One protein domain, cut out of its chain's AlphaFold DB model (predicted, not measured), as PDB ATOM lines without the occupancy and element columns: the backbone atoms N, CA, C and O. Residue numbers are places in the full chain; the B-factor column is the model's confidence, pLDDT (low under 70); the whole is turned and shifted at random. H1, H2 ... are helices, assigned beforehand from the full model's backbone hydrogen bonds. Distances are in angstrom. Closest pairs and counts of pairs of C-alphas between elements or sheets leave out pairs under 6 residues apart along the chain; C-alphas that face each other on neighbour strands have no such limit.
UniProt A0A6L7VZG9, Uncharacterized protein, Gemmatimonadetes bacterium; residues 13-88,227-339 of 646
ATOM      1  N   HIS A  13     -38.539   0.234  -6.910       89.75
ATOM      2  CA  HIS A  13     -38.512  -0.688  -5.776       89.75
ATOM      3  C   HIS A  13     -38.501  -2.152  -6.227       89.75
ATOM      4  O   HIS A  13     -37.726  -2.932  -5.689       89.75
ATOM      5  N   GLU A  14     -39.261  -2.517  -7.268       90.69
ATOM      6  CA  GLU A  14     -39.229  -3.874  -7.833       90.69
ATOM      7  C   GLU A  14     -37.849  -4.212  -8.412       90.69
ATOM      8  O   GLU A  14     -37.356  -5.312  -8.208       90.69
ATOM      9  N   THR A  15     -37.200  -3.265  -9.102       90.19
ATOM     10  CA  THR A  15     -35.846  -3.488  -9.643       90.19
ATOM     11  C   THR A  15     -34.768  -3.533  -8.561       90.19
ATOM     12  O   THR A  15     -33.765  -4.215  -8.730       90.19
ATOM     13  N   LEU A  16     -34.961  -2.819  -7.448       90.94
ATOM     14  CA  LEU A  16     -34.035  -2.845  -6.315       90.94
ATOM     15  C   LEU A  16     -34.066  -4.201  -5.600       90.94
ATOM     16  O   LEU A  16     -33.039  -4.649  -5.108       90.94
ATOM     17  N   LEU A  17     -35.217  -4.876  -5.576       92.88
ATOM     18  CA  LEU A  17     -35.349  -6.199  -4.963       92.88
ATOM     19  C   LEU A  17     -34.636  -7.316  -5.748       92.88
ATOM     20  O   LEU A  17     -34.430  -8.392  -5.194       92.88
ATOM     21  N   ASP A  18     -34.213  -7.065  -6.993       92.56
ATOM     22  CA  ASP A  18     -33.415  -8.022  -7.774       92.56
ATOM     23  C   ASP A  18     -31.959  -8.145  -7.251       92.56
ATOM     24  O   ASP A  18     -31.305  -9.158  -7.502       92.56
ATOM     25  N   ASP A  19     -31.448  -7.137  -6.527       92.62
ATOM     26  CA  ASP A  19     -30.105  -7.103  -5.921       92.62
ATOM     27  C   ASP A  19     -30.169  -6.504  -4.503       92.62
ATOM     28  O   ASP A  19     -30.048  -5.291  -4.289       92.62
ATOM     29  N   LEU A  20     -30.373  -7.379  -3.513       91.94
ATOM     30  CA  LEU A  20     -30.568  -6.988  -2.115       91.94
ATOM     31  C   LEU A  20     -29.340  -6.305  -1.498       91.94
ATOM     32  O   LEU A  20     -29.504  -5.392  -0.689       91.94
ATOM     33  N   GLU A  21     -28.122  -6.706  -1.874       91.94
ATOM     34  CA  GLU A  21     -26.894  -6.097  -1.347       91.94
ATOM     35  C   GLU A  21     -26.780  -4.645  -1.823       91.94
ATOM     36  O   GLU A  21     -26.547  -3.732  -1.024       91.94
ATOM     37  N   GLN A  22     -27.036  -4.409  -3.113       93.06
ATOM     38  CA  GLN A  22     -27.088  -3.059  -3.660       93.06
ATOM     39  C   GLN A  22     -28.224  -2.230  -3.048       93.06
ATOM     40  O   GLN A  22     -28.008  -1.059  -2.722       93.06
ATOM     41  N   MET A  23     -29.419  -2.804  -2.882       95.06
ATOM     42  CA  MET A  23     -30.560  -2.114  -2.275       95.06
ATOM     43  C   MET A  23     -30.240  -1.649  -0.852       95.06
ATOM     44  O   MET A  23     -30.424  -0.471  -0.542       95.06
ATOM     45  N   LEU A  24     -29.687  -2.533  -0.016       94.81
ATOM     46  CA  LEU A  24     -29.311  -2.211   1.362       94.81
ATOM     47  C   LEU A  24     -28.190  -1.166   1.430       94.81
ATOM     48  O   LEU A  24     -28.264  -0.248   2.246       94.81
ATOM     49  N   ALA A  25     -27.200  -1.228   0.535       94.81
ATOM     50  CA  ALA A  25     -26.153  -0.210   0.462       94.81
ATOM     51  C   ALA A  25     -26.712   1.181   0.103       94.81
ATOM     52  O   ALA A  25     -26.292   2.188   0.678       94.81
ATOM     53  N   ILE A  26     -27.676   1.247  -0.824       94.94
ATOM     54  CA  ILE A  26     -28.367   2.496  -1.183       94.94
ATOM     55  C   ILE A  26     -29.214   2.995  -0.011       94.94
ATOM     56  O   ILE A  26     -29.194   4.194   0.272       94.94
ATOM     57  N   TYR A  27     -29.932   2.100   0.670       95.94
ATOM     58  CA  TYR A  27     -30.715   2.421   1.860       95.94
ATOM     59  C   TYR A  27     -29.833   3.061   2.939       95.94
ATOM     60  O   TYR A  27     -30.093   4.192   3.341       95.94
ATOM     61  N   ASP A  28     -28.742   2.400   3.331       95.81
ATOM     62  CA  ASP A  28     -27.848   2.883   4.388       95.81
ATOM     63  C   ASP A  28     -27.188   4.218   4.028       95.81
ATOM     64  O   ASP A  28     -27.083   5.113   4.867       95.81
ATOM     65  N   GLN A  29     -26.763   4.380   2.769       95.44
ATOM     66  CA  GLN A  29     -26.204   5.646   2.293       95.44
ATOM     67  C   GLN A  29     -27.244   6.770   2.350       95.44
ATOM     68  O   GLN A  29     -26.930   7.885   2.765       95.44
ATOM     69  N   SER A  30     -28.472   6.483   1.921       94.56
ATOM     70  CA  SER A  30     -29.563   7.456   1.902       94.56
ATOM     71  C   SER A  30     -29.938   7.887   3.315       94.56
ATOM     72  O   SER A  30     -30.104   9.076   3.568       94.56
ATOM     73  N   VAL A  31     -30.009   6.936   4.247       94.94
ATOM     74  CA  VAL A  31     -30.270   7.211   5.659       94.94
ATOM     75  C   VAL A  31     -29.187   8.105   6.254       94.94
ATOM     76  O   VAL A  31     -29.525   9.123   6.854       94.94
ATOM     77  N   GLN A  32     -27.906   7.781   6.053       95.12
ATOM     78  CA  GLN A  32     -26.806   8.595   6.574       95.12
ATOM     79  C   GLN A  32     -26.890  10.045   6.072       95.12
ATOM     80  O   GLN A  32     -26.824  10.978   6.869       95.12
ATOM     81  N   LEU A  33     -27.119  10.235   4.768       93.00
ATOM     82  CA  LEU A  33     -27.290  11.567   4.177       93.00
ATOM     83  C   LEU A  33     -28.481  12.322   4.784       93.00
ATOM     84  O   LEU A  33     -28.397  13.527   5.021       93.00
ATOM     85  N   MET A  34     -29.592  11.629   5.045       93.31
ATOM     86  CA  MET A  34     -30.764  12.249   5.659       93.31
ATOM     87  C   MET A  34     -30.519  12.628   7.119       93.31
ATOM     88  O   MET A  34     -30.905  13.727   7.506       93.31
ATOM     89  N   LEU A  35     -29.847  11.782   7.907       93.38
ATOM     90  CA  LEU A  35     -29.459  12.095   9.289       93.38
ATOM     91  C   LEU A  35     -28.562  13.338   9.347       93.38
ATOM     92  O   LEU A  35     -28.806  14.244  10.144       93.38
ATOM     93  N   GLU A  36     -27.581  13.427   8.449       91.19
ATOM     94  CA  GLU A  36     -26.697  14.589   8.322       91.19
ATOM     95  C   GLU A  36     -27.448  15.872   7.952       91.19
ATOM     96  O   GLU A  36     -27.089  16.947   8.432       91.19
ATOM     97  N   ALA A  37     -28.498  15.774   7.132       90.19
ATOM     98  CA  ALA A  37     -29.317  16.923   6.765       90.19
ATOM     99  C   ALA A  37     -30.225  17.382   7.916       90.19
ATOM    100  O   ALA A  37     -30.317  18.578   8.197       90.19
ATOM    101  N   VAL A  38     -30.885  16.443   8.602       90.75
ATOM    102  CA  VAL A  38     -31.880  16.763   9.639       90.75
ATOM    103  C   VAL A  38     -31.270  17.047  11.009       90.75
ATOM    104  O   VAL A  38     -31.956  17.610  11.852       90.75
ATOM    105  N   ARG A  39     -29.985  16.754  11.254       89.00
ATOM    106  CA  ARG A  39     -29.322  17.108  12.529       89.00
ATOM    107  C   ARG A  39     -29.408  18.600  12.868       89.00
ATOM    108  O   ARG A  39     -29.358  18.972  14.031       89.00
ATOM    109  N   HIS A  40     -29.566  19.451  11.854       86.31
ATOM    110  CA  HIS A  40     -29.715  20.898  12.005       86.31
ATOM    111  C   HIS A  40     -31.070  21.331  12.602       86.31
ATOM    112  O   HIS A  40     -31.263  22.523  12.842       86.31
ATOM    113  N   ASP A  41     -31.987  20.390  12.850       84.38
ATOM    114  CA  ASP A  41     -33.280  20.614  13.514       84.38
ATOM    115  C   ASP A  41     -33.265  20.368  15.025       84.38
ATOM    116  O   ASP A  41     -34.301  20.531  15.665       84.38
ATOM    117  N   GLY A  42     -32.122  19.983  15.592       83.50
ATOM    118  CA  GLY A  42     -31.983  19.754  17.030       83.50
ATOM    119  C   GLY A  42     -32.482  18.392  17.518       83.50
ATOM    120  O   GLY A  42     -32.503  18.139  18.718       83.50
ATOM    121  N   TYR A  43     -32.843  17.468  16.613       88.00
ATOM    122  CA  TYR A  43     -33.285  16.110  16.986       88.00
ATOM    123  C   TYR A  43     -32.228  15.309  17.762       88.00
ATOM    124  O   TYR A  43     -32.563  14.340  18.436       88.00
ATOM    125  N   PHE A  44     -30.955  15.686  17.631       90.38
ATOM    126  CA  PHE A  44     -29.806  14.943  18.144       90.38
ATOM    127  C   PHE A  44     -28.888  15.816  19.007       90.38
ATOM    128  O   PHE A  44     -27.706  15.514  19.113       90.38
ATOM    129  N   ASP A  45     -29.399  16.897  19.606       84.19
ATOM    130  CA  ASP A  45     -28.575  17.840  20.386       84.19
ATOM    131  C   ASP A  45     -27.882  17.184  21.598       84.19
ATOM    132  O   ASP A  45     -26.822  17.638  22.028       84.19
ATOM    133  N   ASP A  46     -28.443  16.084  22.109       83.88
ATOM    134  CA  ASP A  46     -27.876  15.291  23.207       83.88
ATOM    135  C   ASP A  46     -26.853  14.226  22.745       83.88
ATOM    136  O   ASP A  46     -26.251  13.541  23.576       83.88
ATOM    137  N   LEU A  47     -26.651  14.058  21.432       85.94
ATOM    138  CA  LEU A  47     -25.705  13.107  20.843       85.94
ATOM    139  C   LEU A  47     -24.440  13.825  20.362       85.94
ATOM    140  O   LEU A  47     -24.489  14.908  19.782       85.94
ATOM    141  N   ASP A  48     -23.290  13.178  20.548       84.31
ATOM    142  CA  ASP A  48     -22.043  13.617  19.920       84.31
ATOM    143  C   ASP A  48     -22.216  13.610  18.383       84.31
ATOM    144  O   ASP A  48     -22.590  12.570  17.829       84.31
ATOM    145  N   PRO A  49     -21.951  14.725  17.670       82.31
ATOM    146  CA  PRO A  49     -22.025  14.766  16.212       82.31
ATOM    147  C   PRO A  49     -21.204  13.674  15.518       82.31
ATOM    148  O   PRO A  49     -21.625  13.187  14.468       82.31
ATOM    149  N   ASP A  50     -20.073  13.264  16.103       85.50
ATOM    150  CA  ASP A  50     -19.226  12.196  15.561       85.50
ATOM    151  C   ASP A  50     -19.817  10.793  15.808       85.50
ATOM    152  O   ASP A  50     -19.442   9.827  15.139       85.50
ATOM    153  N   ALA A  51     -20.780  10.673  16.727       86.56
ATOM    154  CA  ALA A  51     -21.528   9.448  17.002       86.56
ATOM    155  C   ALA A  51     -22.795   9.299  16.138       86.56
ATOM    156  O   ALA A  51     -23.423   8.237  16.165       86.56
ATOM    157  N   LEU A  52     -23.171  10.310  15.338       91.19
ATOM    158  CA  LEU A  52     -24.311  10.255  14.414       91.19
ATOM    159  C   LEU A  52     -23.968   9.448  13.146       91.19
ATOM    160  O   LEU A  52     -23.916   9.962  12.025       91.19
ATOM    161  N   VAL A  53     -23.713   8.154  13.339       93.19
ATOM    162  CA  VAL A  53     -23.326   7.213  12.286       93.19
ATOM    163  C   VAL A  53     -24.359   6.101  12.196       93.19
ATOM    164  O   VAL A  53     -24.535   5.323  13.130       93.19
ATOM    165  N   TRP A  54     -25.012   5.986  11.042       94.81
ATOM    166  CA  TRP A  54     -25.952   4.908  10.768       94.81
ATOM    167  C   TRP A  54     -25.237   3.545  10.768       94.81
ATOM    168  O   TRP A  54     -24.335   3.328   9.944       94.81
ATOM    169  N   PRO A  55     -25.637   2.590  11.632       94.62
ATOM    170  CA  PRO A  55     -25.123   1.227  11.564       94.62
ATOM    171  C   PRO A  55     -25.485   0.618  10.215       94.62
ATOM    172  O   PRO A  55     -26.662   0.572   9.864       94.62
ATOM    173  N   LYS A  56     -24.499   0.160   9.441       92.19
ATOM    174  CA  LYS A  56     -24.736  -0.398   8.102       92.19
ATOM    175  C   LYS A  56     -25.303  -1.811   8.170       92.19
ATOM    176  O   LYS A  56     -24.958  -2.594   9.053       92.19
ATOM    177  N   SER A  57     -26.140  -2.123   7.194       87.94
ATOM    178  CA  SER A  57     -26.686  -3.448   6.952       87.94
ATOM    179  C   SER A  57     -25.541  -4.404   6.607       87.94
ATOM    180  O   SER A  57     -24.581  -4.024   5.935       87.94
ATOM    181  N   GLN A  58     -25.619  -5.641   7.091       77.44
ATOM    182  CA  GLN A  58     -24.598  -6.669   6.879       77.44
ATOM    183  C   GLN A  58     -25.201  -7.852   6.118       77.44
ATOM    184  O   GLN A  58     -26.411  -8.054   6.144       77.44
ATOM    185  N   SER A  59     -24.367  -8.670   5.472       60.94
ATOM    186  CA  SER A  59     -24.795  -9.871   4.728       60.94
ATOM    187  C   SER A  59     -25.367 -10.993   5.622       60.94
ATOM    188  O   SER A  59     -25.693 -12.066   5.122       60.94
ATOM    189  N   GLY A  60     -25.460 -10.770   6.937       65.44
ATOM    190  CA  GLY A  60     -26.003 -11.687   7.938       65.44
ATOM    191  C   GLY A  60     -26.869 -10.948   8.962       65.44
ATOM    192  O   GLY A  60     -27.184  -9.772   8.786       65.44
ATOM    193  N   ALA A  61     -27.255 -11.638  10.038       71.69
ATOM    194  CA  ALA A  61     -28.062 -11.041  11.100       71.69
ATOM    195  C   ALA A  61     -27.339  -9.831  11.699       71.69
ATOM    196  O   ALA A  61     -26.184  -9.947  12.114       71.69
ATOM    197  N   MET A  62     -28.009  -8.682  11.729       84.31
ATOM    198  CA  MET A  62     -27.472  -7.521  12.424       84.31
ATOM    199  C   MET A  62     -27.451  -7.767  13.927       84.31
ATOM    200  O   MET A  62     -28.337  -8.422  14.476       84.31
ATOM    201  N   ASP A  63     -26.434  -7.212  14.575       89.25
ATOM    202  CA  ASP A  63     -26.352  -7.218  16.025       89.25
ATOM    203  C   ASP A  63     -27.506  -6.417  16.656       89.25
ATOM    204  O   ASP A  63     -27.957  -5.403  16.110       89.25
ATOM    205  N   MET A  64     -27.979  -6.879  17.814       92.19
ATOM    206  CA  MET A  64     -29.113  -6.277  18.512       92.19
ATOM    207  C   MET A  64     -28.814  -4.838  18.953       92.19
ATOM    208  O   MET A  64     -29.702  -3.993  18.850       92.19
ATOM    209  N   GLU A  65     -27.587  -4.522  19.385       93.75
ATOM    210  CA  GLU A  65     -27.227  -3.152  19.782       93.75
ATOM    211  C   GLU A  65     -27.295  -2.208  18.577       93.75
ATOM    212  O   GLU A  65     -27.812  -1.094  18.677       93.75
ATOM    213  N   ALA A  66     -26.859  -2.672  17.401       94.19
ATOM    214  CA  ALA A  66     -26.946  -1.902  16.163       94.19
ATOM    215  C   ALA A  66     -28.404  -1.635  15.744       94.19
ATOM    216  O   ALA A  66     -28.728  -0.514  15.343       94.19
ATOM    217  N   LEU A  67     -29.291  -2.632  15.849       94.94
ATOM    218  CA  LEU A  67     -30.722  -2.466  15.560       94.94
ATOM    219  C   LEU A  67     -31.399  -1.509  16.549       94.94
ATOM    220  O   LEU A  67     -32.156  -0.629  16.142       94.94
ATOM    221  N   GLN A  68     -31.082  -1.626  17.839       95.69
ATOM    222  CA  GLN A  68     -31.591  -0.719  18.866       95.69
ATOM    223  C   GLN A  68     -31.108   0.715  18.648       95.69
ATOM    224  O   GLN A  68     -31.897   1.646  18.789       95.69
ATOM    225  N   PHE A  69     -29.849   0.910  18.251       95.38
ATOM    226  CA  PHE A  69     -29.334   2.242  17.944       95.38
ATOM    227  C   PHE A  69     -30.016   2.854  16.711       95.38
ATOM    228  O   PHE A  69     -30.400   4.021  16.738       95.38
ATOM    229  N   ARG A  70     -30.271   2.062  15.655       96.00
ATOM    230  CA  ARG A  70     -31.095   2.507  14.515       96.00
ATOM    231  C   ARG A  70     -32.479   2.974  14.966       96.00
ATOM    232  O   ARG A  70     -32.912   4.049  14.554       96.00
ATOM    233  N   ALA A  71     -33.148   2.192  15.813       96.31
ATOM    234  CA  ALA A  71     -34.460   2.543  16.349       96.31
ATOM    235  C   ALA A  71     -34.415   3.838  17.178       96.31
ATOM    236  O   ALA A  71     -35.247   4.713  16.967       96.31
ATOM    237  N   GLN A  72     -33.400   4.016  18.031       95.56
ATOM    238  CA  GLN A  72     -33.207   5.241  18.822       95.56
ATOM    239  C   GLN A  72     -33.057   6.496  17.948       95.56
ATOM    240  O   GLN A  72     -33.680   7.518  18.232       95.56
ATOM    241  N   LEU A  73     -32.270   6.424  16.866       96.19
ATOM    242  CA  LEU A  73     -32.089   7.550  15.943       96.19
ATOM    243  C   LEU A  73     -33.404   7.944  15.254       96.19
ATOM    244  O   LEU A  73     -33.713   9.128  15.125       96.19
ATOM    245  N   VAL A  74     -34.190   6.958  14.816       97.00
ATOM    246  CA  VAL A  74     -35.489   7.210  14.175       97.00
ATOM    247  C   VAL A  74     -36.514   7.715  15.188       97.00
ATOM    248  O   VAL A  74     -37.281   8.619  14.860       97.00
ATOM    249  N   ASP A  75     -36.499   7.197  16.415       96.19
ATOM    250  CA  ASP A  75     -37.405   7.602  17.492       96.19
ATOM    251  C   ASP A  75     -37.237   9.065  17.880       96.19
ATOM    252  O   ASP A  75     -38.239   9.765  18.045       96.19
ATOM    253  N   ALA A  76     -35.998   9.552  17.950       95.00
ATOM    254  CA  ALA A  76     -35.719  10.956  18.242       95.00
ATOM    255  C   ALA A  76     -36.390  11.902  17.224       95.00
ATOM    256  O   ALA A  76     -37.019  12.898  17.603       95.00
ATOM    257  N   ILE A  77     -36.332  11.554  15.931       96.44
ATOM    258  CA  ILE A  77     -37.022  12.303  14.872       96.44
ATOM    259  C   ILE A  77     -38.538  12.100  14.983       96.44
ATOM    260  O   ILE A  77     -39.293  13.069  14.966       96.44
ATOM    261  N   PHE A  78     -39.001  10.853  15.093       96.44
ATOM    262  CA  PHE A  78     -40.423  10.496  15.085       96.44
ATOM    263  C   PHE A  78     -41.217  11.186  16.201       96.44
ATOM    264  O   PHE A  78     -42.336  11.639  15.961       96.44
ATOM    265  N   GLN A  79     -40.635  11.305  17.396       94.38
ATOM    266  CA  GLN A  79     -41.273  11.943  18.549       94.38
ATOM    267  C   GLN A  79     -41.332  13.472  18.422       94.38
ATOM    268  O   GLN A  79     -42.326  14.080  18.813       94.38
ATOM    269  N   SER A  80     -40.296  14.087  17.851       93.00
ATOM    270  CA  SER A  80     -40.139  15.549  17.826       93.00
ATOM    271  C   SER A  80     -40.754  16.206  16.586       93.00
ATOM    272  O   SER A  80     -41.250  17.333  16.639       93.00
ATOM    273  N   LEU A  81     -40.738  15.508  15.447       94.88
ATOM    274  CA  LEU A  81     -41.122  16.054  14.147       94.88
ATOM    275  C   LEU A  81     -42.556  16.615  14.083       94.88
ATOM    276  O   LEU A  81     -42.716  17.654  13.444       94.88
ATOM    277  N   PRO A  82     -43.595  16.020  14.707       94.19
ATOM    278  CA  PRO A  82     -44.941  16.598  14.677       94.19
ATOM    279  C   PRO A  82     -44.994  18.025  15.240       94.19
ATOM    280  O   PRO A  82     -45.561  18.912  14.607       94.19
ATOM    281  N   GLN A  83     -44.331  18.274  16.374       93.31
ATOM    282  CA  GLN A  83     -44.276  19.607  16.973       93.31
ATOM    283  C   GLN A  83     -43.472  20.578  16.098       93.31
ATOM    284  O   GLN A  83     -43.949  21.667  15.780       93.31
ATOM    285  N   VAL A  84     -42.283  20.163  15.643       94.06
ATOM    286  CA  VAL A  84     -41.427  20.978  14.763       94.06
ATOM    287  C   VAL A  84     -42.154  21.346  13.469       94.06
ATOM    288  O   VAL A  84     -42.052  22.476  12.983       94.06
ATOM    289  N   ARG A  85     -42.911  20.401  12.905       95.38
ATOM    290  CA  ARG A  85     -43.767  20.628  11.743       95.38
ATOM    291  C   ARG A  85     -44.787  21.720  12.032       95.38
ATOM    292  O   ARG A  85     -44.889  22.659  11.245       95.38
ATOM    293  N   ASP A  86     -45.552  21.577  13.106       96.19
ATOM    294  CA  ASP A  86     -46.666  22.468  13.420       96.19
ATOM    295  C   ASP A  86     -46.200  23.909  13.628       96.19
ATOM    296  O   ASP A  86     -46.760  24.827  13.028       96.19
ATOM    297  N   GLU A  87     -45.119  24.096  14.388       94.94
ATOM    298  CA  GLU A  87     -44.500  25.403  14.618       94.94
ATOM    299  C   GLU A  87     -44.043  26.047  13.300       94.94
ATOM    300  O   GLU A  87     -44.368  27.198  13.007       94.94
ATOM    301  N   ARG A  88     -43.340  25.294  12.446       94.56
ATOM    302  CA  ARG A  88     -42.789  25.825  11.187       94.56
ATOM    303  C   ARG A  88     -43.841  26.105  10.126       94.56
ATOM    304  O   ARG A  88     -43.639  27.008   9.305       94.56
ATOM    305  N   ARG A 227     -42.569  24.224   2.817       95.88
ATOM    306  CA  ARG A 227     -42.558  23.665   4.177       95.88
ATOM    307  C   ARG A 227     -43.562  22.539   4.347       95.88
ATOM    308  O   ARG A 227     -43.216  21.497   4.893       95.88
ATOM    309  N   TYR A 228     -44.771  22.694   3.815       97.00
ATOM    310  CA  TYR A 228     -45.776  21.636   3.846       97.00
ATOM    311  C   TYR A 228     -45.280  20.354   3.179       97.00
ATOM    312  O   TYR A 228     -45.427  19.264   3.735       97.00
ATOM    313  N   ASN A 229     -44.659  20.487   2.009       93.88
ATOM    314  CA  ASN A 229     -44.152  19.355   1.252       93.88
ATOM    315  C   ASN A 229     -43.009  18.642   1.988       93.88
ATOM    316  O   ASN A 229     -43.087  17.424   2.143       93.88
ATOM    317  N   TYR A 230     -41.999  19.356   2.501       93.12
ATOM    318  CA  TYR A 230     -40.882  18.674   3.164       93.12
ATOM    319  C   TYR A 230     -41.210  18.200   4.592       93.12
ATOM    320  O   TYR A 230     -40.731  17.142   4.992       93.12
ATOM    321  N   LEU A 231     -42.044  18.916   5.356       95.75
ATOM    322  CA  LEU A 231     -42.389  18.534   6.735       95.75
ATOM    323  C   LEU A 231     -43.500  17.482   6.788       95.75
ATOM    324  O   LEU A 231     -43.415  16.547   7.577       95.75
ATOM    325  N   THR A 232     -44.546  17.617   5.964       96.12
ATOM    326  CA  THR A 232     -45.717  16.722   6.009       96.12
ATOM    327  C   THR A 232     -45.584  15.567   5.027       96.12
ATOM    328  O   THR A 232     -45.602  14.406   5.433       96.12
ATOM    329  N   ASN A 233     -45.479  15.881   3.730       94.25
ATOM    330  CA  ASN A 233     -45.534  14.859   2.683       94.25
ATOM    331  C   ASN A 233     -44.279  13.991   2.666       94.25
ATOM    332  O   ASN A 233     -44.409  12.794   2.439       94.25
ATOM    333  N   PHE A 234     -43.109  14.590   2.898       94.75
ATOM    334  CA  PHE A 234     -41.827  13.896   2.968       94.75
ATOM    335  C   PHE A 234     -41.505  13.439   4.394       94.75
ATOM    336  O   PHE A 234     -41.483  12.240   4.655       94.75
ATOM    337  N   GLY A 235     -41.293  14.387   5.311       95.44
ATOM    338  CA  GLY A 235     -40.785  14.138   6.657       95.44
ATOM    339  C   GLY A 235     -41.710  13.258   7.487       95.44
ATOM    340  O   GLY A 235     -41.375  12.114   7.775       95.44
ATOM    341  N   TRP A 236     -42.884  13.767   7.873       96.62
ATOM    342  CA  TRP A 236     -43.751  13.067   8.824       96.62
ATOM    343  C   TRP A 236     -44.245  11.727   8.275       96.62
ATOM    344  O   TRP A 236     -44.204  10.717   8.980       96.62
ATOM    345  N   PHE A 237     -44.641  11.686   7.002       97.25
ATOM    346  CA  PHE A 237     -45.016  10.437   6.345       97.25
ATOM    347  C   PHE A 237     -43.845   9.450   6.242       97.25
ATOM    348  O   PHE A 237     -43.980   8.301   6.664       97.25
ATOM    349  N   GLY A 238     -42.693   9.890   5.728       96.94
ATOM    350  CA  GLY A 238     -41.514   9.044   5.545       96.94
ATOM    351  C   GLY A 238     -40.990   8.480   6.863       96.94
ATOM    352  O   GLY A 238     -40.758   7.278   6.959       96.94
ATOM    353  N   VAL A 239     -40.891   9.312   7.905       97.44
ATOM    354  CA  VAL A 239     -40.461   8.894   9.249       97.44
ATOM    355  C   VAL A 239     -41.491   7.971   9.902       97.44
ATOM    356  O   VAL A 239     -41.098   7.011  10.554       97.44
ATOM    357  N   SER A 240     -42.796   8.178   9.678       97.94
ATOM    358  CA  SER A 240     -43.825   7.247  10.169       97.94
ATOM    359  C   SER A 240     -43.641   5.844   9.589       97.94
ATOM    360  O   SER A 240     -43.756   4.866  10.315       97.94
ATOM    361  N   VAL A 241     -43.325   5.728   8.297       98.06
ATOM    362  CA  VAL A 241     -43.029   4.428   7.671       98.06
ATOM    363  C   VAL A 241     -41.682   3.884   8.150       98.06
ATOM    364  O   VAL A 241     -41.571   2.702   8.457       98.06
ATOM    365  N   TRP A 242     -40.664   4.737   8.277       97.94
ATOM    366  CA  TRP A 242     -39.333   4.331   8.726       97.94
ATOM    367  C   TRP A 242     -39.331   3.788  10.161       97.94
ATOM    368  O   TRP A 242     -38.682   2.778  10.425       97.94
ATOM    369  N   LYS A 243     -40.130   4.384  11.052       98.00
ATOM    370  CA  LYS A 243     -40.376   3.898  12.414       98.00
ATOM    371  C   LYS A 243     -40.882   2.453  12.421       98.00
ATOM    372  O   LYS A 243     -40.373   1.626  13.167       98.00
ATOM    373  N   VAL A 244     -41.814   2.118  11.527       98.25
ATOM    374  CA  VAL A 244     -42.329   0.743  11.395       98.25
ATOM    375  C   VAL A 244     -41.230  -0.236  10.981       98.25
ATOM    376  O   VAL A 244     -41.194  -1.348  11.499       98.25
ATOM    377  N   ILE A 245     -40.329   0.171  10.078       97.31
ATOM    378  CA  ILE A 245     -39.203  -0.665   9.633       97.31
ATOM    379  C   ILE A 245     -38.295  -1.000  10.819       97.31
ATOM    380  O   ILE A 245     -38.060  -2.175  11.079       97.31
ATOM    381  N   VAL A 246     -37.797   0.011  11.539       96.94
ATOM    382  CA  VAL A 246     -36.818  -0.211  12.619       96.94
ATOM    383  C   VAL A 246     -37.427  -0.958  13.808       96.94
ATOM    384  O   VAL A 246     -36.763  -1.810  14.394       96.94
ATOM    385  N   ASP A 247     -38.704  -0.719  14.116       96.75
ATOM    386  CA  ASP A 247     -39.418  -1.459  15.161       96.75
ATOM    387  C   ASP A 247     -39.608  -2.928  14.790       96.75
ATOM    388  O   ASP A 247     -39.439  -3.806  15.636       96.75
ATOM    389  N   ALA A 248     -39.937  -3.201  13.524       95.62
ATOM    390  CA  ALA A 248     -40.062  -4.565  13.030       95.62
ATOM    391  C   ALA A 248     -38.712  -5.285  13.078       95.62
ATOM    392  O   ALA A 248     -38.659  -6.414  13.552       95.62
ATOM    393  N   GLU A 249     -37.619  -4.639  12.658       94.38
ATOM    394  CA  GLU A 249     -36.276  -5.230  12.725       94.38
ATOM    395  C   GLU A 249     -35.893  -5.624  14.161       94.38
ATOM    396  O   GLU A 249     -35.423  -6.740  14.386       94.38
ATOM    397  N   VAL A 250     -36.130  -4.744  15.143       94.69
ATOM    398  CA  VAL A 250     -35.854  -5.036  16.561       94.69
ATOM    399  C   VAL A 250     -36.742  -6.172  17.071       94.69
ATOM    400  O   VAL A 250     -36.236  -7.117  17.677       94.69
ATOM    401  N   ALA A 251     -38.053  -6.113  16.816       93.44
ATOM    402  CA  ALA A 251     -38.991  -7.133  17.279       93.44
ATOM    403  C   ALA A 251     -38.686  -8.511  16.670       93.44
ATOM    404  O   ALA A 251     -38.658  -9.508  17.385       93.44
ATOM    405  N   LEU A 252     -38.399  -8.581  15.369       91.56
ATOM    406  CA  LEU A 252     -38.053  -9.831  14.686       91.56
ATOM    407  C   LEU A 252     -36.728 -10.405  15.181       91.56
ATOM    408  O   LEU A 252     -36.634 -11.608  15.412       91.56
ATOM    409  N   ALA A 253     -35.724  -9.559  15.426       91.06
ATOM    410  CA  ALA A 253     -34.464 -10.005  16.007       91.06
ATOM    411  C   ALA A 253     -34.644 -10.569  17.431       91.06
ATOM    412  O   ALA A 253     -33.955 -11.519  17.793       91.06
ATOM    413  N   GLN A 254     -35.587 -10.040  18.220       90.44
ATOM    414  CA  GLN A 254     -35.925 -10.573  19.548       90.44
ATOM    415  C   GLN A 254     -36.691 -11.902  19.492       90.44
ATOM    416  O   GLN A 254     -36.615 -12.681  20.436       90.44
ATOM    417  N   LEU A 255     -37.419 -12.159  18.403       87.75
ATOM    418  CA  LEU A 255     -38.233 -13.366  18.214       87.75
ATOM    419  C   LEU A 255     -37.508 -14.478  17.439       87.75
ATOM    420  O   LEU A 255     -38.067 -15.555  17.262       87.75
ATOM    421  N   ARG A 256     -36.292 -14.221  16.944       80.88
ATOM    422  CA  ARG A 256     -35.631 -15.007  15.889       80.88
ATOM    423  C   ARG A 256     -35.441 -16.493  16.197       80.88
ATOM    424  O   ARG A 256     -35.422 -17.298  15.271       80.88
ATOM    425  N   ASP A 257     -35.317 -16.849  17.473       80.69
ATOM    426  CA  ASP A 257     -35.159 -18.242  17.912       80.69
ATOM    427  C   ASP A 257     -36.505 -18.983  18.067       80.69
ATOM    428  O   ASP A 257     -36.527 -20.213  18.134       80.69
ATOM    429  N   ASP A 258     -37.626 -18.254  18.082       79.38
ATOM    430  CA  ASP A 258     -38.957 -18.765  18.426       79.38
ATOM    431  C   ASP A 258     -39.958 -18.751  17.254       79.38
ATOM    432  O   ASP A 258     -41.014 -19.390  17.343       79.38
ATOM    433  N   VAL A 259     -39.671 -18.042  16.151       80.44
ATOM    434  CA  VAL A 259     -40.601 -17.894  15.013       80.44
ATOM    435  C   VAL A 259     -39.925 -17.999  13.647       80.44
ATOM    436  O   VAL A 259     -38.810 -17.535  13.442       80.44
ATOM    437  N   ASP A 260     -40.658 -18.561  12.684       78.00
ATOM    438  CA  ASP A 260     -40.348 -18.432  11.257       78.00
ATOM    439  C   ASP A 260     -40.809 -17.047  10.769       78.00
ATOM    440  O   ASP A 260     -42.008 -16.728  10.801       78.00
ATOM    441  N   ALA A 261     -39.836 -16.221  10.386       78.62
ATOM    442  CA  ALA A 261     -40.010 -14.826  10.000       78.62
ATOM    443  C   ALA A 261     -39.733 -14.561   8.511       78.62
ATOM    444  O   ALA A 261     -39.855 -13.409   8.104       78.62
ATOM    445  N   ASP A 262     -39.436 -15.579   7.690       77.25
ATOM    446  CA  ASP A 262     -38.929 -15.388   6.317       77.25
ATOM    447  C   ASP A 262     -39.838 -14.465   5.474       77.25
ATOM    448  O   ASP A 262     -39.381 -13.514   4.846       77.25
ATOM    449  N   GLY A 263     -41.160 -14.672   5.524       80.88
ATOM    450  CA  GLY A 263     -42.116 -13.828   4.794       80.88
ATOM    451  C   GLY A 263     -42.320 -12.420   5.376       80.88
ATOM    452  O   GLY A 263     -42.857 -11.555   4.690       80.88
ATOM    453  N   ILE A 264     -41.931 -12.189   6.632       87.81
ATOM    454  CA  ILE A 264     -41.983 -10.876   7.289       87.81
ATOM    455  C   ILE A 264     -40.690 -10.097   6.993       87.81
ATOM    456  O   ILE A 264     -40.749  -8.895   6.732       87.81
ATOM    457  N   ASP A 265     -39.546 -10.782   6.954       87.88
ATOM    458  CA  ASP A 265     -38.260 -10.213   6.536       87.88
ATOM    459  C   ASP A 265     -38.330  -9.689   5.087       87.88
ATOM    460  O   ASP A 265     -37.872  -8.578   4.802       87.88
ATOM    461  N   ASP A 266     -38.995 -10.422   4.186       92.06
ATOM    462  CA  ASP A 266     -39.258  -9.975   2.811       92.06
ATOM    463  C   ASP A 266     -40.078  -8.671   2.760       92.06
ATOM    464  O   ASP A 266     -39.779  -7.768   1.971       92.06
ATOM    465  N   ASP A 267     -41.088  -8.528   3.625       95.12
ATOM    466  CA  ASP A 267     -41.881  -7.299   3.717       95.12
ATOM    467  C   ASP A 267     -41.039  -6.121   4.234       95.12
ATOM    468  O   ASP A 267     -41.165  -5.008   3.716       95.12
ATOM    469  N   VAL A 268     -40.141  -6.346   5.202       95.38
ATOM    470  CA  VAL A 268     -39.193  -5.324   5.687       95.38
ATOM    471  C   VAL A 268     -38.293  -4.841   4.545       95.38
ATOM    472  O   VAL A 268     -38.140  -3.631   4.342       95.38
ATOM    473  N   LEU A 269     -37.728  -5.763   3.758       95.31
ATOM    474  CA  LEU A 269     -36.901  -5.432   2.591       95.31
ATOM    475  C   LEU A 269     -37.698  -4.667   1.529       95.31
ATOM    476  O   LEU A 269     -37.203  -3.690   0.958       95.31
ATOM    477  N   HIS A 270     -38.949  -5.057   1.300       96.50
ATOM    478  CA  HIS A 270     -39.829  -4.390   0.350       96.50
ATOM    479  C   HIS A 270     -40.172  -2.957   0.791       96.50
ATOM    480  O   HIS A 270     -40.064  -2.033  -0.019       96.50
ATOM    481  N   ILE A 271     -40.493  -2.715   2.069       96.69
ATOM    482  CA  ILE A 271     -40.727  -1.346   2.562       96.69
ATOM    483  C   ILE A 271     -39.457  -0.491   2.432       96.69
ATOM    484  O   ILE A 271     -39.556   0.665   2.019       96.69
ATOM    485  N   LYS A 272     -38.259  -1.030   2.706       97.06
ATOM    486  CA  LYS A 272     -36.997  -0.293   2.484       97.06
ATOM    487  C   LYS A 272     -36.818   0.116   1.021       97.06
ATOM    488  O   LYS A 272     -36.485   1.270   0.749       97.06
ATOM    489  N   ALA A 273     -37.098  -0.788   0.082       96.81
ATOM    490  CA  ALA A 273     -37.047  -0.489  -1.348       96.81
ATOM    491  C   ALA A 273     -38.065   0.599  -1.750       96.81
ATOM    492  O   ALA A 273     -37.725   1.515  -2.504       96.81
ATOM    493  N   LEU A 274     -39.286   0.551  -1.201       96.38
ATOM    494  CA  LEU A 274     -40.297   1.600  -1.387       96.38
ATOM    495  C   LEU A 274     -39.843   2.944  -0.799       96.38
ATOM    496  O   LEU A 274     -40.077   3.983  -1.413       96.38
ATOM    497  N   LEU A 275     -39.163   2.948   0.353       96.50
ATOM    498  CA  LEU A 275     -38.658   4.168   0.988       96.50
ATOM    499  C   LEU A 275     -37.535   4.827   0.168       96.50
ATOM    500  O   LEU A 275     -37.508   6.052   0.050       96.50
ATOM    501  N   ILE A 276     -36.654   4.039  -0.463       95.50
ATOM    502  CA  ILE A 276     -35.659   4.554  -1.425       95.50
ATOM    503  C   ILE A 276     -36.364   5.212  -2.617       95.50
ATOM    504  O   ILE A 276     -36.019   6.324  -3.021       95.50
ATOM    505  N   GLU A 277     -37.364   4.539  -3.191       93.81
ATOM    506  CA  GLU A 277     -38.147   5.092  -4.298       93.81
ATOM    507  C   GLU A 277     -38.864   6.391  -3.900       93.81
ATOM    508  O   GLU A 277     -38.872   7.360  -4.661       93.81
ATOM    509  N   PHE A 278     -39.406   6.435  -2.686       94.19
ATOM    510  CA  PHE A 278     -40.055   7.605  -2.108       94.19
ATOM    511  C   PHE A 278     -39.094   8.785  -1.923       94.19
ATOM    512  O   PHE A 278     -39.461   9.922  -2.236       94.19
ATOM    513  N   LEU A 279     -37.860   8.529  -1.477       93.31
ATOM    514  CA  LEU A 279     -36.812   9.545  -1.404       93.31
ATOM    515  C   LEU A 279     -36.491  10.095  -2.797       93.31
ATOM    516  O   LEU A 279     -36.514  11.307  -3.004       93.31
ATOM    517  N   HIS A 280     -36.269   9.218  -3.777       89.50
ATOM    518  CA  HIS A 280     -35.996   9.635  -5.153       89.50
ATOM    519  C   HIS A 280     -37.134  10.457  -5.760       89.50
ATOM    520  O   HIS A 280     -36.862  11.404  -6.495       89.50
ATOM    521  N   ALA A 281     -38.392  10.134  -5.444       88.25
ATOM    522  CA  ALA A 281     -39.541  10.913  -5.891       88.25
ATOM    523  C   ALA A 281     -39.520  12.359  -5.355       88.25
ATOM    524  O   ALA A 281     -39.986  13.261  -6.047       88.25
ATOM    525  N   HIS A 282     -38.949  12.597  -4.168       88.94
ATOM    526  CA  HIS A 282     -38.798  13.940  -3.597       88.94
ATOM    527  C   HIS A 282     -37.561  14.691  -4.093       88.94
ATOM    528  O   HIS A 282     -37.587  15.915  -4.128       88.94
ATOM    529  N   GLN A 283     -36.522  13.977  -4.534       87.50
ATOM    530  CA  GLN A 283     -35.305  14.551  -5.127       87.50
ATOM    531  C   GLN A 283     -35.468  14.958  -6.604       87.50
ATOM    532  O   GLN A 283     -34.530  15.438  -7.250       87.50
ATOM    533  N   GLU A 284     -36.652  14.724  -7.171       81.31
ATOM    534  CA  GLU A 284     -37.045  15.173  -8.501       81.31
ATOM    535  C   GLU A 284     -36.988  16.700  -8.597       81.31
ATOM    536  O   GLU A 284     -37.652  17.411  -7.853       81.31
ATOM    537  N   ASP A 285     -36.240  17.206  -9.576       72.88
ATOM    538  CA  ASP A 285     -36.145  18.639  -9.848       72.88
ATOM    539  C   ASP A 285     -37.491  19.189 -10.369       72.88
ATOM    540  O   ASP A 285     -37.856  18.920 -11.525       72.88
ATOM    541  N   PRO A 286     -38.211  19.998  -9.567       64.06
ATOM    542  CA  PRO A 286     -39.554  20.466  -9.896       64.06
ATOM    543  C   PRO A 286     -39.550  21.560 -10.969       64.06
ATOM    544  O   PRO A 286     -40.604  21.949 -11.466       64.06
ATOM    545  N   THR A 287     -38.381  22.078 -11.366       63.69
ATOM    546  CA  THR A 287     -38.287  23.044 -12.469       63.69
ATOM    547  C   THR A 287     -38.406  22.359 -13.830       63.69
ATOM    548  O   THR A 287     -38.662  22.997 -14.856       63.69
ATOM    549  N   LYS A 288     -38.269  21.031 -13.891       68.19
ATOM    550  CA  LYS A 288     -38.358  20.302 -15.153       68.19
ATOM    551  C   LYS A 288     -39.808  20.039 -15.522       68.19
ATOM    552  O   LYS A 288     -40.557  19.386 -14.815       68.19
ATOM    553  N   LEU A 289     -40.174  20.420 -16.748       61.75
ATOM    554  CA  LEU A 289     -41.456  20.036 -17.356       61.75
ATOM    555  C   LEU A 289     -41.630  18.522 -17.523       61.75
ATOM    556  O   LEU A 289     -42.711  18.100 -17.919       61.75
ATOM    557  N   ARG A 290     -40.574  17.720 -17.346       63.00
ATOM    558  CA  ARG A 290     -40.641  16.260 -17.300       63.00
ATOM    559  C   ARG A 290     -39.670  15.746 -16.223       63.00
ATOM    560  O   ARG A 290     -38.471  15.997 -16.374       63.00
ATOM    561  N   PRO A 291     -40.161  15.029 -15.206       61.94
ATOM    562  CA  PRO A 291     -39.347  14.388 -14.187       61.94
ATOM    563  C   PRO A 291     -38.496  13.263 -14.776       61.94
ATOM    564  O   PRO A 291     -38.731  12.806 -15.903       61.94
ATOM    565  N   ARG A 292     -37.486  12.823 -14.019       60.81
ATOM    566  CA  ARG A 292     -36.585  11.733 -14.432       60.81
ATOM    567  C   ARG A 292     -37.210  10.359 -14.183       60.81
ATOM    568  O   ARG A 292     -36.970   9.460 -14.988       60.81
ATOM    569  N   LEU A 293     -37.983  10.207 -13.109       58.03
ATOM    570  CA  LEU A 293     -38.550   8.948 -12.623       58.03
ATOM    571  C   LEU A 293     -40.039   9.078 -12.222       58.03
ATOM    572  O   LEU A 293     -40.830   8.229 -12.626       58.03
ATOM    573  N   TYR A 294     -40.445  10.143 -11.519       57.09
ATOM    574  CA  TYR A 294     -41.778  10.331 -10.923       57.09
ATOM    575  C   TYR A 294     -42.382  11.703 -11.215       57.09
ATOM    576  O   TYR A 294     -41.806  12.738 -10.902       57.09
ATOM    577  N   TRP A 295     -43.614  11.727 -11.729       57.62
ATOM    578  CA  TRP A 295     -44.468  12.909 -11.597       57.62
ATOM    579  C   TRP A 295     -45.188  12.861 -10.251       57.62
ATOM    580  O   TRP A 295     -45.825  11.851  -9.940       57.62
ATOM    581  N   TYR A 296     -45.203  13.977  -9.512       60.28
ATOM    582  CA  TYR A 296     -46.245  14.199  -8.509       60.28
ATOM    583  C   TYR A 296     -47.609  14.022  -9.197       60.28
ATOM    584  O   TYR A 296     -47.929  14.662 -10.210       60.28
ATOM    585  N   GLY A 297     -48.356  13.023  -8.733       71.38
ATOM    586  CA  GLY A 297     -49.487  12.472  -9.461       71.38
ATOM    587  C   GLY A 297     -49.744  11.018  -9.094       71.38
ATOM    588  O   GLY A 297     -49.458  10.569  -7.985       71.38
ATOM    589  N   GLN A 298     -50.336  10.280 -10.029       77.00
ATOM    590  CA  GLN A 298     -50.882   8.954  -9.764       77.00
ATOM    591  C   GLN A 298     -49.829   7.974  -9.239       77.00
ATOM    592  O   GLN A 298     -50.102   7.316  -8.242       77.00
ATOM    593  N   GLU A 299     -48.658   7.898  -9.868       80.25
ATOM    594  CA  GLU A 299     -47.559   7.011  -9.477       80.25
ATOM    595  C   GLU A 299     -47.140   7.255  -8.021       80.25
ATOM    596  O   GLU A 299     -47.173   6.332  -7.212       80.25
ATOM    597  N   TYR A 300     -46.888   8.513  -7.653       84.38
ATOM    598  CA  TYR A 300     -46.531   8.907  -6.286       84.38
ATOM    599  C   TYR A 300     -47.633   8.588  -5.255       84.38
ATOM    600  O   TYR A 300     -47.377   8.088  -4.157       84.38
ATOM    601  N   SER A 301     -48.899   8.817  -5.609       85.88
ATOM    602  CA  SER A 301     -50.026   8.493  -4.728       85.88
ATOM    603  C   SER A 301     -50.298   6.982  -4.618       85.88
ATOM    604  O   SER A 301     -50.998   6.539  -3.709       85.88
ATOM    605  N   TYR A 302     -49.826   6.157  -5.560       87.25
ATOM    606  CA  TYR A 302     -49.845   4.696  -5.407       87.25
ATOM    607  C   TYR A 302     -48.656   4.205  -4.586       87.25
ATOM    608  O   TYR A 302     -48.879   3.382  -3.713       87.25
ATOM    609  N   LEU A 303     -47.466   4.782  -4.770       90.94
ATOM    610  CA  LEU A 303     -46.299   4.514  -3.928       90.94
ATOM    611  C   LEU A 303     -46.612   4.751  -2.442       90.94
ATOM    612  O   LEU A 303     -46.474   3.851  -1.623       90.94
ATOM    613  N   THR A 304     -47.138   5.931  -2.105       92.50
ATOM    614  CA  THR A 304     -47.528   6.269  -0.720       92.50
ATOM    615  C   THR A 304     -48.640   5.363  -0.181       92.50
ATOM    616  O   THR A 304     -48.592   4.967   0.978       92.50
ATOM    617  N   ARG A 305     -49.611   4.963  -1.015       92.00
ATOM    618  CA  ARG A 305     -50.630   3.964  -0.643       92.00
ATOM    619  C   ARG A 305     -50.008   2.605  -0.332       92.00
ATOM    620  O   ARG A 305     -50.337   2.018   0.690       92.00
ATOM    621  N   ASP A 306     -49.164   2.096  -1.225       93.50
ATOM    622  CA  ASP A 306     -48.564   0.773  -1.086       93.50
ATOM    623  C   ASP A 306     -47.638   0.744   0.157       93.50
ATOM    624  O   ASP A 306     -47.663  -0.230   0.903       93.50
ATOM    625  N   MET A 307     -46.949   1.851   0.480       96.69
ATOM    626  CA  MET A 307     -46.211   2.020   1.744       96.69
ATOM    627  C   MET A 307     -47.116   1.958   2.988       96.69
ATOM    628  O   MET A 307     -46.754   1.292   3.957       96.69
ATOM    629  N   ILE A 308     -48.284   2.618   2.984       95.50
ATOM    630  CA  ILE A 308     -49.251   2.561   4.101       95.50
ATOM    631  C   ILE A 308     -49.758   1.129   4.288       95.50
ATOM    632  O   ILE A 308     -49.704   0.592   5.394       95.50
ATOM    633  N   ASP A 309     -50.239   0.513   3.205       94.31
ATOM    634  CA  ASP A 309     -50.838  -0.822   3.237       94.31
ATOM    635  C   ASP A 309     -49.828  -1.872   3.721       94.31
ATOM    636  O   ASP A 309     -50.166  -2.706   4.565       94.31
ATOM    637  N   LEU A 310     -48.584  -1.799   3.236       96.19
ATOM    638  CA  LEU A 310     -47.521  -2.719   3.632       96.19
ATOM    639  C   LEU A 310     -47.049  -2.477   5.072       96.19
ATOM    640  O   LEU A 310     -46.860  -3.441   5.805       96.19
ATOM    641  N   SER A 311     -46.958  -1.220   5.524       97.44
ATOM    642  CA  SER A 311     -46.619  -0.903   6.923       97.44
ATOM    643  C   SER A 311     -47.662  -1.457   7.897       97.44
ATOM    644  O   SER A 311     -47.320  -2.085   8.896       97.44
ATOM    645  N   VAL A 312     -48.954  -1.272   7.598       95.25
ATOM    646  CA  VAL A 312     -50.044  -1.794   8.436       95.25
ATOM    647  C   VAL A 312     -50.050  -3.323   8.440       95.25
ATOM    648  O   VAL A 312     -50.241  -3.922   9.502       95.25
ATOM    649  N   LYS A 313     -49.817  -3.960   7.283       95.69
ATOM    650  CA  LYS A 313     -49.662  -5.419   7.187       95.69
ATOM    651  C   LYS A 313     -48.504  -5.907   8.060       95.69
ATOM    652  O   LYS A 313     -48.729  -6.777   8.896       95.69
ATOM    653  N   LEU A 314     -47.321  -5.307   7.922       96.94
ATOM    654  CA  LEU A 314     -46.117  -5.680   8.667       96.94
ATOM    655  C   LEU A 314     -46.350  -5.628  10.183       96.94
ATOM    656  O   LEU A 314     -46.077  -6.598  10.884       96.94
ATOM    657  N   ILE A 315     -46.959  -4.549  10.684       96.88
ATOM    658  CA  ILE A 315     -47.318  -4.414  12.107       96.88
ATOM    659  C   ILE A 315     -48.255  -5.536  12.561       96.88
ATOM    660  O   ILE A 315     -48.114  -6.059  13.668       96.88
ATOM    661  N   CYS A 316     -49.249  -5.891  11.742       95.56
ATOM    662  CA  CYS A 316     -50.201  -6.945  12.083       95.56
ATOM    663  C   CYS A 316     -49.525  -8.318  12.128       95.56
ATOM    664  O   CYS A 316     -49.786  -9.086  13.054       95.56
ATOM    665  N   ASP A 317     -48.650  -8.603  11.166       95.00
ATOM    666  CA  ASP A 317     -47.954  -9.882  11.059       95.00
ATOM    667  C   ASP A 317     -46.922 -10.056  12.182       95.00
ATOM    668  O   ASP A 317     -46.923 -11.097  12.841       95.00
ATOM    669  N   VAL A 318     -46.124  -9.026  12.496       94.50
ATOM    670  CA  VAL A 318     -45.188  -9.053  13.637       94.50
ATOM    671  C   VAL A 318     -45.942  -9.202  14.958       94.50
ATOM    672  O   VAL A 318     -45.614 -10.074  15.761       94.50
ATOM    673  N   ASN A 319     -47.004  -8.421  15.182       95.19
ATOM    674  CA  ASN A 319     -47.803  -8.540  16.404       95.19
ATOM    675  C   ASN A 319     -48.445  -9.927  16.558       95.19
ATOM    676  O   ASN A 319     -48.555 -10.423  17.677       95.19
ATOM    677  N   ALA A 320     -48.840 -10.575  15.458       93.19
ATOM    678  CA  ALA A 320     -49.350 -11.941  15.502       93.19
ATOM    679  C   ALA A 320     -48.276 -12.955  15.935       93.19
ATOM    680  O   ALA A 320     -48.617 -13.949  16.574       93.19
ATOM    681  N   GLN A 321     -46.999 -12.718  15.615       91.56
ATOM    682  CA  GLN A 321     -45.888 -13.535  16.110       91.56
ATOM    683  C   GLN A 321     -45.599 -13.264  17.593       91.56
ATOM    684  O   GLN A 321     -45.483 -14.211  18.367       91.56
ATOM    685  N   ILE A 322     -45.596 -11.995  18.017       91.25
ATOM    686  CA  ILE A 322     -45.460 -11.611  19.435       91.25
ATOM    687  C   ILE A 322     -46.529 -12.307  20.293       91.25
ATOM    688  O   ILE A 322     -46.219 -12.890  21.334       91.25
ATOM    689  N   ASP A 323     -47.783 -12.301  19.831       90.38
ATOM    690  CA  ASP A 323     -48.904 -12.934  20.533       90.38
ATOM    691  C   ASP A 323     -48.766 -14.464  20.638       90.38
ATOM    692  O   ASP A 323     -49.312 -15.063  21.566       90.38
ATOM    693  N   ARG A 324     -48.048 -15.109  19.706       87.38
ATOM    694  CA  ARG A 324     -47.792 -16.560  19.735       87.38
ATOM    695  C   ARG A 324     -46.711 -16.947  20.740       87.38
ATOM    696  O   ARG A 324     -46.861 -17.986  21.379       87.38
ATOM    697  N   VAL A 325     -45.649 -16.150  20.859       84.56
ATOM    698  CA  VAL A 325     -44.485 -16.458  21.714       84.56
ATOM    699  C   VAL A 325     -44.725 -16.055  23.174       84.56
ATOM    700  O   VAL A 325     -44.404 -16.811  24.086       84.56
ATOM    701  N   GLY A 326     -45.376 -14.909  23.408       69.38
ATOM    702  CA  GLY A 326     -45.755 -14.432  24.740       69.38
ATOM    703  C   GLY A 326     -44.738 -13.501  25.431       69.38
ATOM    704  O   GLY A 326     -43.574 -13.824  25.615       69.38
ATOM    705  N   GLN A 327     -45.254 -12.342  25.860       63.78
ATOM    706  CA  GLN A 327     -44.822 -11.345  26.869       63.78
ATOM    707  C   GLN A 327     -43.374 -10.808  26.971       63.78
ATOM    708  O   GLN A 327     -43.204  -9.819  27.683       63.78
ATOM    709  N   SER A 328     -42.351 -11.329  26.290       72.69
ATOM    710  CA  SER A 328     -40.999 -10.722  26.341       72.69
ATOM    711  C   SER A 328     -40.787  -9.564  25.352       72.69
ATOM    712  O   SER A 328     -39.879  -8.759  25.552       72.69
ATOM    713  N   VAL A 329     -41.634  -9.449  24.322       83.69
ATOM    714  CA  VAL A 329     -41.531  -8.448  23.245       83.69
ATOM    715  C   VAL A 329     -42.734  -7.507  23.273       83.69
ATOM    716  O   VAL A 329     -43.882  -7.941  23.402       83.69
ATOM    717  N   SER A 330     -42.479  -6.201  23.164       87.31
ATOM    718  CA  SER A 330     -43.538  -5.185  23.138       87.31
ATOM    719  C   SER A 330     -44.246  -5.174  21.789       87.31
ATOM    720  O   SER A 330     -43.605  -5.249  20.744       87.31
ATOM    721  N   ARG A 331     -45.578  -5.048  21.809       92.81
ATOM    722  CA  ARG A 331     -46.371  -4.914  20.583       92.81
ATOM    723  C   ARG A 331     -45.981  -3.649  19.827       92.81
ATOM    724  O   ARG A 331     -45.827  -2.591  20.428       92.81
ATOM    725  N   MET A 332     -45.920  -3.760  18.507       94.94
ATOM    726  CA  MET A 332     -45.767  -2.614  17.620       94.94
ATOM    727  C   MET A 332     -47.052  -1.785  17.593       94.94
ATOM    728  O   MET A 332     -48.159  -2.334  17.501       94.94
ATOM    729  N   GLU A 333     -46.896  -0.466  17.602       95.00
ATOM    730  CA  GLU A 333     -47.987   0.495  17.463       95.00
ATOM    731  C   GLU A 333     -48.068   1.024  16.029       95.00
ATOM    732  O   GLU A 333     -47.056   1.189  15.350       95.00
ATOM    733  N   ILE A 334     -49.284   1.304  15.551       95.62
ATOM    734  CA  ILE A 334     -49.464   1.973  14.259       95.62
ATOM    735  C   ILE A 334     -49.211   3.472  14.464       95.62
ATOM    736  O   ILE A 334     -49.937   4.083  15.252       95.62
ATOM    737  N   PRO A 335     -48.251   4.086  13.744       96.44
ATOM    738  CA  PRO A 335     -48.009   5.521  13.820       96.44
ATOM    739  C   PRO A 335     -49.288   6.340  13.624       96.44
ATOM    740  O   PRO A 335     -50.088   6.047  12.731       96.44
ATOM    741  N   ALA A 336     -49.458   7.406  14.411       93.81
ATOM    742  CA  ALA A 336     -50.702   8.181  14.459       93.81
ATOM    743  C   ALA A 336     -51.164   8.691  13.079       93.81
ATOM    744  O   ALA A 336     -52.359   8.672  12.778       93.81
ATOM    745  N   LEU A 337     -50.217   9.082  12.215       92.75
ATOM    746  CA  LEU A 337     -50.490   9.515  10.842       92.75
ATOM    747  C   LEU A 337     -51.058   8.384   9.965       92.75
ATOM    748  O   LEU A 337     -51.981   8.617   9.189       92.75
ATOM    749  N   LEU A 338     -50.538   7.159  10.102       92.31
ATOM    750  CA  LEU A 338     -51.006   5.981   9.357       92.31
ATOM    751  C   LEU A 338     -52.331   5.437   9.917       92.31
ATOM    752  O   LEU A 338     -53.096   4.797   9.198       92.31
ATOM    753  N   ALA A 339     -52.606   5.709  11.194       87.94
ATOM    754  CA  ALA A 339     -53.823   5.311  11.894       87.94
ATOM    755  C   ALA A 339     -54.981   6.322  11.779       87.94
ATOM    756  O   ALA A 339     -56.059   6.039  12.301       87.94
TER     757      ALA A 339
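Overview. This is residues 13 to 88 and 227 to 339 of the 646 residues of an uncharacterized protein of Gemmatimonadetes bacterium (UniProt A0A6L7VZG9). H4, H5 and H6 make an up-and-down bundle, H3 packs along H4, and H2 crosses H5. The all-helix printed part has 189 residues and six named helices. It is compact, radius of gyration of the C-alphas 16.6 A, spanning 52 by 38 by 32 A.

Arrangement. H1, residues 13 to 16, touches H5, residues 262 to 282. H2, residues 20 to 41, touches H5 at a steep tilt of 54 degrees, with residues 23 to 30 alone. H3, residues 64 to 88, touches H4, residues 227 to 255; their closest C-alphas, Ala 71 and Val 246, are 5.2 A apart. H4 and H5 form a hairpin, as do H5 and H6, residues 298 to 325. In H6 every O i to N i+4 pair is within hydrogen-bond range.

Along the chain. H1 begins at C-alpha 13, (-38.512, -0.688, -5.776), and H6 ends at C-alpha 325, (-44.485, -16.458, 21.714). H6 is 41.0 A long.

Size, cuts and confidence. Across the cut, residues 89 to 226, C-alphas 88 and 227 are 7.3 A apart. In the printed part 15 residues have a pLDDT under 70, namely residues 59 to 60, residues 286 to 296 and residues 326 to 327.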